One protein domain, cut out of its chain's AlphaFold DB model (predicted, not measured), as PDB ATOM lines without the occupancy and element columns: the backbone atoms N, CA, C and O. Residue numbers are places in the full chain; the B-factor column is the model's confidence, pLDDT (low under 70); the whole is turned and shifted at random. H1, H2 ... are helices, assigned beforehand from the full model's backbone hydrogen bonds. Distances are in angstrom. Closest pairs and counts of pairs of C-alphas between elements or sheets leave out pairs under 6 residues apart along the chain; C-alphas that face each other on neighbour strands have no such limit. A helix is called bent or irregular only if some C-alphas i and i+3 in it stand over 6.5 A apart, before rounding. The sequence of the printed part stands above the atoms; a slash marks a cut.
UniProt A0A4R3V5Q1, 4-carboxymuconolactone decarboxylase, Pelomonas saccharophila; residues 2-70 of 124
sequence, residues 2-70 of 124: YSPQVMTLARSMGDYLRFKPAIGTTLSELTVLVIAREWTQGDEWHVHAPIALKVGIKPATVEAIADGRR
ATOM      1  N   TYR A   2     126.050  90.506  66.821       78.25
ATOM      2  CA  TYR A   2     126.131  90.496  65.353       78.25
ATOM      3  C   TYR A   2     125.358  91.639  64.658       78.25
ATOM      4  O   TYR A   2     125.491  91.822  63.456       78.25
ATOM      5  N   SER A   3     124.566  92.435  65.393       76.31
ATOM      6  CA  SER A   3     123.833  93.596  64.855       76.31
ATOM      7  C   SER A   3     123.755  94.737  65.889       76.31
ATOM      8  O   SER A   3     122.783  94.837  66.642       76.31
ATOM      9  N   PRO A   4     124.793  95.589  65.983       80.56
ATOM     10  CA  PRO A   4     124.907  96.596  67.041       80.56
ATOM     11  C   PRO A   4     123.801  97.658  67.020       80.56
ATOM     12  O   PRO A   4     123.287  98.011  68.079       80.56
ATOM     13  N   GLN A   5     123.378  98.130  65.840       82.62
ATOM     14  CA  GLN A   5     122.298  99.123  65.745       82.62
ATOM     15  C   GLN A   5     120.970  98.589  66.286       82.62
ATOM     16  O   GLN A   5     120.286  99.300  67.021       82.62
ATOM     17  N   VAL A   6     120.630  97.329  65.995       61.84
ATOM     18  CA  VAL A   6     119.400  96.715  66.520       61.84
ATOM     19  C   VAL A   6     119.455  96.599  68.042       61.84
ATOM     20  O   VAL A   6     118.469  96.897  68.704       61.84
ATOM     21  N   MET A   7     120.610  96.250  68.613       69.75
ATOM     22  CA  MET A   7     120.770  96.165  70.069       69.75
ATOM     23  C   MET A   7     120.649  97.525  70.756       69.75
ATOM     24  O   MET A   7     120.022  97.621  71.810       69.75
ATOM     25  N   THR A   8     121.189  98.585  70.154       79.31
ATOM     26  CA  THR A   8     121.014  99.952  70.662       79.31
ATOM     27  C   THR A   8     119.539 100.352  70.662       79.31
ATOM     28  O   THR A   8     119.040 100.835  71.676       79.31
ATOM     29  N   LEU A   9     118.814 100.088  69.570       71.25
ATOM     30  CA  LEU A   9     117.386 100.404  69.474       71.25
ATOM     31  C   LEU A   9     116.538  99.567  70.444       71.25
ATOM     32  O   LEU A   9     115.648 100.105  71.103       71.25
ATOM     33  N   ALA A  10     116.839  98.273  70.581       66.50
ATOM     34  CA  ALA A  10     116.178  97.390  71.539       66.50
ATOM     35  C   ALA A  10     116.414  97.850  72.983       66.50
ATOM     36  O   ALA A  10     115.488  97.839  73.791       66.50
ATOM     37  N   ARG A  11     117.624  98.334  73.295       71.38
ATOM     38  CA  ARG A  11     117.929  98.931  74.596       71.38
ATOM     39  C   ARG A  11     117.104 100.190  74.841       71.38
ATOM     40  O   ARG A  11     116.464 100.273  75.880       71.38
ATOM     41  N   SER A  12     117.030 101.111  73.876       74.56
ATOM     42  CA  SER A  12     116.203 102.322  74.004       74.56
ATOM     43  C   SER A  12     114.716 102.007  74.197       74.56
ATOM     44  O   SER A  12     114.041 102.660  74.993       74.56
ATOM     45  N   MET A  13     114.201 100.988  73.507       71.50
ATOM     46  CA  MET A  13     112.835 100.504  73.713       71.50
ATOM     47  C   MET A  13     112.658  99.905  75.114       71.50
ATOM     48  O   MET A  13     111.701 100.246  75.808       71.50
ATOM     49  N   GLY A  14     113.593  99.057  75.552       68.06
ATOM     50  CA  GLY A  14     113.598  98.492  76.899       68.06
ATOM     51  C   GLY A  14     113.637  99.570  77.983       68.06
ATOM     52  O   GLY A  14     112.895  99.481  78.956       68.06
ATOM     53  N   ASP A  15     114.424 100.627  77.791       76.19
ATOM     54  CA  ASP A  15     114.490 101.761  78.716       76.19
ATOM     55  C   ASP A  15     113.138 102.491  78.799       76.19
ATOM     56  O   ASP A  15     112.663 102.792  79.895       76.19
ATOM     57  N   TYR A  16     112.456 102.716  77.670       75.38
ATOM     58  CA  TYR A  16     111.100 103.274  77.692       75.38
ATOM     59  C   TYR A  16     110.115 102.364  78.443       75.38
ATOM     60  O   TYR A  16     109.391 102.837  79.317       75.38
ATOM     61  N   LEU A  17     110.105 101.061  78.149       68.75
ATOM     62  CA  LEU A  17     109.175 100.105  78.766       68.75
ATOM     63  C   LEU A  17     109.442  99.880  80.265       68.75
ATOM     64  O   LEU A  17     108.512  99.564  81.010       68.75
ATOM     65  N   ARG A  18     110.683 100.083  80.723       67.31
ATOM     66  CA  ARG A  18     111.063 100.012  82.144       67.31
ATOM     67  C   ARG A  18     110.728 101.291  82.904       67.31
ATOM     68  O   ARG A  18     110.204 101.227  84.013       67.31
ATOM     69  N   PHE A  19     111.013 102.456  82.320       75.38
ATOM     70  CA  PHE A  19     110.981 103.725  83.057       75.38
ATOM     71  C   PHE A  19     109.780 104.618  82.740       75.38
ATOM     72  O   PHE A  19     109.480 105.527  83.511       75.38
ATOM     73  N   LYS A  20     109.103 104.399  81.611       76.44
ATOM     74  CA  LYS A  20     107.971 105.214  81.143       76.44
ATOM     75  C   LYS A  20     106.786 104.392  80.594       76.44
ATOM     76  O   LYS A  20     106.111 104.886  79.687       76.44
ATOM     77  N   PRO A  21     106.492 103.164  81.079       74.62
ATOM     78  CA  PRO A  21     105.376 102.401  80.531       74.62
ATOM     79  C   PRO A  21     104.044 103.092  80.840       74.62
ATOM     80  O   PRO A  21     103.756 103.421  81.991       74.62
ATOM     81  N   ALA A  22     103.183 103.236  79.831       72.06
ATOM     82  CA  ALA A  22     101.841 103.808  79.997       72.06
ATOM     83  C   ALA A  22     100.945 102.985  80.949       72.06
ATOM     84  O   ALA A  22     100.029 103.521  81.562       72.06
ATOM     85  N   ILE A  23     101.235 101.687  81.096       69.00
ATOM     86  CA  ILE A  23     100.532 100.765  82.001       69.00
ATOM     87  C   ILE A  23     101.046 100.821  83.452       69.00
ATOM     88  O   ILE A  23     100.509 100.138  84.321       69.00
ATOM     89  N   GLY A  24     102.076 101.628  83.728       76.81
ATOM     90  CA  GLY A  24     102.741 101.689  85.028       76.81
ATOM     91  C   GLY A  24     103.702 100.520  85.280       76.81
ATOM     92  O   GLY A  24     103.582  99.433  84.711       76.81
ATOM     93  N   THR A  25     104.691 100.748  86.146       82.62
ATOM     94  CA  THR A  25     105.816  99.819  86.344       82.62
ATOM     95  C   THR A  25     105.388  98.487  86.963       82.62
ATOM     96  O   THR A  25     105.877  97.447  86.543       82.62
ATOM     97  N   THR A  26     104.418  98.470  87.884       86.62
ATOM     98  CA  THR A  26     103.939  97.217  88.499       86.62
ATOM     99  C   THR A  26     103.333  96.255  87.473       86.62
ATOM    100  O   THR A  26     103.631  95.066  87.502       86.62
ATOM    101  N   LEU A  27     102.501  96.744  86.543       78.88
ATOM    102  CA  LEU A  27     101.911  95.892  85.500       78.88
ATOM    103  C   LEU A  27     102.932  95.497  84.429       78.88
ATOM    104  O   LEU A  27     102.857  94.384  83.903       78.88
ATOM    105  N   SER A  28     103.897  96.374  84.141       83.31
ATOM    106  CA  SER A  28     105.021  96.058  83.254       83.31
ATOM    107  C   SER A  28     105.827  94.873  83.798       83.31
ATOM    108  O   SER A  28     105.936  93.848  83.129       83.31
ATOM    109  N   GLU A  29     106.277  94.942  85.053       91.31
ATOM    110  CA  GLU A  29     107.073  93.874  85.676       91.31
ATOM    111  C   GLU A  29     106.287  92.564  85.836       91.31
ATOM    112  O   GLU A  29     106.835  91.485  85.622       91.31
ATOM    113  N   LEU A  30     104.982  92.631  86.134       89.00
ATOM    114  CA  LEU A  30     104.133  91.434  86.166       89.00
ATOM    115  C   LEU A  30     104.101  90.730  84.801       89.00
ATOM    116  O   LEU A  30     104.201  89.506  84.734       89.00
ATOM    117  N   THR A  31     103.978  91.506  83.721       85.44
ATOM    118  CA  THR A  31     103.964  90.983  82.348       85.44
ATOM    119  C   THR A  31     105.307  90.349  81.995       85.44
ATOM    120  O   THR A  31     105.333  89.245  81.451       85.44
ATOM    121  N   VAL A  32     106.416  91.005  82.357       84.25
ATOM    122  CA  VAL A  32     107.768  90.475  82.130       84.25
ATOM    123  C   VAL A  32     107.953  89.130  82.828       84.25
ATOM    124  O   VAL A  32     108.424  88.196  82.191       84.25
ATOM    125  N   LEU A  33     107.521  88.976  84.085       90.31
ATOM    126  CA  LEU A  33     107.636  87.689  84.782       90.31
ATOM    127  C   LEU A  33     106.822  86.571  84.119       90.31
ATOM    128  O   LEU A  33     107.326  85.461  83.975       90.31
ATOM    129  N   VAL A  34     105.590  86.844  83.683       87.62
ATOM    130  CA  VAL A  34     104.764  85.834  82.994       87.62
ATOM    131  C   VAL A  34     105.437  85.368  81.703       87.62
ATOM    132  O   VAL A  34     105.526  84.166  81.464       87.62
ATOM    133  N   ILE A  35     105.960  86.298  80.900       82.69
ATOM    134  CA  ILE A  35     106.645  85.975  79.643       82.69
ATOM    135  C   ILE A  35     107.977  85.263  79.900       82.69
ATOM    136  O   ILE A  35     108.237  84.231  79.283       82.69
ATOM    137  N   ALA A  36     108.786  85.754  80.841       83.69
ATOM    138  CA  ALA A  36     110.052  85.127  81.204       83.69
ATOM    139  C   ALA A  36     109.839  83.685  81.681       83.69
ATOM    140  O   ALA A  36     110.612  82.795  81.322       83.69
ATOM    141  N   ARG A  37     108.761  83.419  82.431       90.44
ATOM    142  CA  ARG A  37     108.385  82.051  82.794       90.44
ATOM    143  C   ARG A  37     107.957  81.227  81.584       90.44
ATOM    144  O   ARG A  37     108.480  80.128  81.419       90.44
ATOM    145  N   GLU A  38     107.016  81.723  80.784       84.19
ATOM    146  CA  GLU A  38     106.462  80.999  79.628       84.19
ATOM    147  C   GLU A  38     107.571  80.524  78.681       84.19
ATOM    148  O   GLU A  38     107.570  79.387  78.216       84.19
ATOM    149  N   TRP A  39     108.580  81.371  78.470       80.50
ATOM    150  CA  TRP A  39     109.720  81.083  77.599       80.50
ATOM    151  C   TRP A  39     110.939  80.511  78.327       80.50
ATOM    152  O   TRP A  39     111.986  80.314  77.707       80.50
ATOM    153  N   THR A  40     110.830  80.241  79.631       88.38
ATOM    154  CA  THR A  40     111.935  79.743  80.471       88.38
ATOM    155  C   THR A  40     113.216  80.591  80.309       88.38
ATOM    156  O   THR A  40     114.328  80.079  80.195       88.38
ATOM    157  N   GLN A  41     113.073  81.919  80.266       77.56
ATOM    158  CA  GLN A  41     114.186  82.869  80.164       77.56
ATOM    159  C   GLN A  41     114.766  83.180  81.550       77.56
ATOM    160  O   GLN A  41     114.307  84.079  82.256       77.56
ATOM    161  N   GLY A  42     115.800  82.427  81.937       71.94
ATOM    162  CA  GLY A  42     116.451  82.548  83.247       71.94
ATOM    163  C   GLY A  42     117.096  83.914  83.510       71.94
ATOM    164  O   GLY A  42     116.999  84.424  84.625       71.94
ATOM    165  N   ASP A  43     117.692  84.535  82.490       76.38
ATOM    166  CA  ASP A  43     118.348  85.842  82.632       76.38
ATOM    167  C   ASP A  43     117.335  86.965  82.890       76.38
ATOM    168  O   ASP A  43     117.520  87.783  83.795       76.38
ATOM    169  N   GLU A  44     116.224  86.984  82.144       80.88
ATOM    170  CA  GLU A  44     115.145  87.950  82.373       80.88
ATOM    171  C   GLU A  44     114.518  87.751  83.752       80.88
ATOM    172  O   GLU A  44     114.321  88.724  84.482       80.88
ATOM    173  N   TRP A  45     114.281  86.496  84.150       86.31
ATOM    174  CA  TRP A  45     113.754  86.175  85.473       86.31
ATOM    175  C   TRP A  45     114.670  86.682  86.594       86.31
ATOM    176  O   TRP A  45     114.204  87.345  87.523       86.31
ATOM    177  N   HIS A  46     115.978  86.425  86.492       87.44
ATOM    178  CA  HIS A  46     116.971  86.856  87.477       87.44
ATOM    179  C   HIS A  46     116.995  88.381  87.659       87.44
ATOM    180  O   HIS A  46     117.092  88.869  88.786       87.44
ATOM    181  N   VAL A  47     116.875  89.138  86.564       84.94
ATOM    182  CA  VAL A  47     116.879  90.608  86.599       84.94
ATOM    183  C   VAL A  47     115.557  91.163  87.127       84.94
ATOM    184  O   VAL A  47     115.559  92.086  87.944       84.94
ATOM    185  N   HIS A  48     114.430  90.622  86.669       91.06
ATOM    186  CA  HIS A  48     113.125  91.247  86.864       91.06
ATOM    187  C   HIS A  48     112.385  90.771  88.116       91.06
ATOM    188  O   HIS A  48     111.648  91.561  88.704       91.06
ATOM    189  N   ALA A  49     112.623  89.554  88.619       92.75
ATOM    190  CA  ALA A  49     111.986  89.096  89.860       92.75
ATOM    191  C   ALA A  49     112.300  90.018  91.061       92.75
ATOM    192  O   ALA A  49     111.366  90.433  91.751       92.75
ATOM    193  N   PRO A  50     113.551  90.473  91.288       95.69
ATOM    194  CA  PRO A  50     113.836  91.458  92.332       95.69
ATOM    195  C   PRO A  50     113.172  92.827  92.104       95.69
ATOM    196  O   PRO A  50     112.840  93.515  93.070       95.69
ATOM    197  N   ILE A  51     112.993  93.252  90.848       92.94
ATOM    198  CA  ILE A  51     112.355  94.535  90.507       92.94
ATOM    199  C   ILE A  51     110.854  94.453  90.782       92.94
ATOM    200  O   ILE A  51     110.324  95.323  91.471       92.94
ATOM    201  N   ALA A  52     110.202  93.380  90.334       91.44
ATOM    202  CA  ALA A  52     108.810  93.060  90.621       91.44
ATOM    203  C   ALA A  52     108.496  93.171  92.123       91.44
ATOM    204  O   ALA A  52     107.537  93.844  92.507       91.44
ATOM    205  N   LEU A  53     109.349  92.589  92.974       95.00
ATOM    206  CA  LEU A  53     109.230  92.696  94.432       95.00
ATOM    207  C   LEU A  53     109.323  94.150  94.918       95.00
ATOM    208  O   LEU A  53     108.484  94.599  95.700       95.00
ATOM    209  N   LYS A  54     110.313  94.909  94.430       94.94
ATOM    210  CA  LYS A  54     110.520  96.319  94.806       94.94
ATOM    211  C   LYS A  54     109.350  97.219  94.411       94.94
ATOM    212  O   LYS A  54     109.045  98.158  95.140       94.94
ATOM    213  N   VAL A  55     108.689  96.938  93.287       91.31
ATOM    214  CA  VAL A  55     107.531  97.714  92.802       91.31
ATOM    215  C   VAL A  55     106.187  97.193  93.328       91.31
ATOM    216  O   VAL A  55     105.129  97.619  92.861       91.31
ATOM    217  N   GLY A  56     106.222  96.288  94.315       91.69
ATOM    218  CA  GLY A  56     105.065  95.892  95.118       91.69
ATOM    219  C   GLY A  56     104.374  94.592  94.703       91.69
ATOM    220  O   GLY A  56     103.329  94.264  95.275       91.69
ATOM    221  N   ILE A  57     104.917  93.823  93.752       92.06
ATOM    222  CA  ILE A  57     104.418  92.466  93.482       92.06
ATOM    223  C   ILE A  57     104.798  91.586  94.674       92.06
ATOM    224  O   ILE A  57     105.953  91.521  95.086       92.06
ATOM    225  N   LYS A  58     103.808  90.916  95.267       93.31
ATOM    226  CA  LYS A  58     104.021  90.108  96.474       93.31
ATOM    227  C   LYS A  58     104.949  88.921  96.166       93.31
ATOM    228  O   LYS A  58     104.747  88.290  95.128       93.31
ATOM    229  N   PRO A  59     105.859  88.531  97.081       93.50
ATOM    230  CA  PRO A  59     106.714  87.352  96.902       93.50
ATOM    231  C   PRO A  59     105.937  86.095  96.514       93.50
ATOM    232  O   PRO A  59     106.275  85.432  95.544       93.50
ATOM    233  N   ALA A  60     104.807  85.844  97.179       88.62
ATOM    234  CA  ALA A  60     103.941  84.710  96.865       88.62
ATOM    235  C   ALA A  60     103.405  84.714  95.418       88.62
ATOM    236  O   ALA A  60     103.134  83.652  94.869       88.62
ATOM    237  N   THR A  61     103.239  85.887  94.796       88.00
ATOM    238  CA  THR A  61     102.839  86.002  93.386       88.00
ATOM    239  C   THR A  61     104.006  85.679  92.456       88.00
ATOM    240  O   THR A  61     103.802  84.967  91.480       88.00
ATOM    241  N   VAL A  62     105.212  86.169  92.759       91.88
ATOM    242  CA  VAL A  62     106.425  85.865  91.977       91.88
ATOM    243  C   VAL A  62     106.701  84.362  91.995       91.88
ATOM    244  O   VAL A  62     106.834  83.768  90.929       91.88
ATOM    245  N   GLU A  63     106.668  83.738  93.174       91.00
ATOM    246  CA  GLU A  63     106.811  82.283  93.326       91.00
ATOM    247  C   GLU A  63     105.704  81.520  92.589       91.00
ATOM    248  O   GLU A  63     105.965  80.545  91.895       91.00
ATOM    249  N   ALA A  64     104.454  81.992  92.647       85.50
ATOM    250  CA  ALA A  64     103.368  81.339  91.920       85.50
ATOM    251  C   ALA A  64     103.569  81.363  90.397       85.50
ATOM    252  O   ALA A  64     103.257  80.378  89.728       85.50
ATOM    253  N   ILE A  65     104.106  82.459  89.852       88.25
ATOM    254  CA  ILE A  65     104.484  82.529  88.438       88.25
ATOM    255  C   ILE A  65     105.673  81.592  88.182       88.25
ATOM    256  O   ILE A  65     105.636  80.834  87.217       88.25
ATOM    257  N   ALA A  66     106.674  81.566  89.070       88.69
ATOM    258  CA  ALA A  66     107.832  80.674  88.973       88.69
ATOM    259  C   ALA A  66     107.437  79.194  88.950       88.69
ATOM    260  O   ALA A  66     108.075  78.399  88.277       88.69
ATOM    261  N   ASP A  67     106.368  78.813  89.638       89.69
ATOM    262  CA  ASP A  67     105.864  77.440  89.659       89.69
ATOM    263  C   ASP A  67     104.911  77.134  88.488       89.69
ATOM    264  O   ASP A  67     104.481  75.994  88.309       89.69
ATOM    265  N   GLY A  68     104.543  78.137  87.681       81.00
ATOM    266  CA  GLY A  68     103.501  78.007  86.655       81.00
ATOM    267  C   GLY A  68     102.117  77.718  87.249       81.00
ATOM    268  O   GLY A  68     101.300  77.020  86.643       81.00
ATOM    269  N   ARG A  69     101.850  78.202  88.467       81.00
ATOM    270  CA  ARG A  69     100.600  77.925  89.175       81.00
ATOM    271  C   ARG A  69      99.422  78.621  88.512       81.00
ATOM    272  O   ARG A  69      99.498  79.759  88.055       81.00
ATOM    273  N   ARG A  70      98.279  77.939  88.546       77.88
ATOM    274  CA  ARG A  70      96.999  78.523  88.143       77.88
ATOM    275  C   ARG A  70      96.584  79.637  89.102       77.88
ATOM    276  O   ARG A  70      96.894  79.604  90.295       77.88
TER     277      ARG A  70
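AT A GLANCE: This is residues 2 to 70 of the 124 residues of the protein "4-carboxymuconolactone decarboxylase" of Pelomonas saccharophila (UniProt A0A4R3V5Q1). Three helices, H2, H3 and H4, pack side by side in a small compact body, their centres making a triangle, and H1 meets H2 near its end at a corner like a V. Residues 2 to 16, most of them in H1, stick out from this body as an arm. The printed part has 69 residues with four named helices in the order H1, H2, H3, H4 and no named strand: all helix. The whole is only just compact, close to loose, with a radius of gyration of the C-alphas of 13.0 A, and only just elongated, spanning 39 by 25 by 17 A.

IN THESE COORDINATES: H1 is residues 4 to 19, 22.4 A long, and begins at C-alpha 4 (124.907, 96.596, 67.041). H2 is residues 25 to 38, 20.0 A. H3 is residues 42 to 54, 18.9 A, and only just irregular: C-alphas 47 and 50 are 6.55 A apart. H4 is residues 59 to 66 and ends at C-alpha 66 (107.832, 80.674, 88.973).

HOW THE PARTS SIT: H2 is the hub and touches the three other helices. H2 and H3 form a helical hairpin, a shallow tilt of 30 degrees, opposite ways; their closest C-alphas, of Glu 29 and Ala 52, are 5.3 A apart. H3, with residues 49 to 53 alone, touches H4 in a second helical hairpin, at 21 degrees; the closest C-alphas, of Leu 53 and Pro 59, are 6.4 A apart. H2, with residues 33 to 37 alone, touches H4, the same way at a shallow tilt of 35.0 degrees, only just short of steep; the closest C-alphas, of Arg 37 and Ala 66, are 6.4 A apart. H1 touches H2 with residues 17 to 19 alone, at a steep tilt of 54 degrees, opposite ways; the closest C-alphas, of Arg 18 and Thr 25, are 6.7 A apart. H1 is apart from H3 and H4. In H1, H2 and H4 every O i to N i+4 pair is within hydrogen-bond range; in H3, 7 of 9 are.

THE WHOLE: The C-alphas farthest apart, of Gln 5 and Arg 70, are 39.6 A apart. The printed part has no cut, and its three links are tight. Mean pLDDT of the printed part is 82.4; residues 6 to 7, 10, 14, 17 to 18 and 23 are under 70.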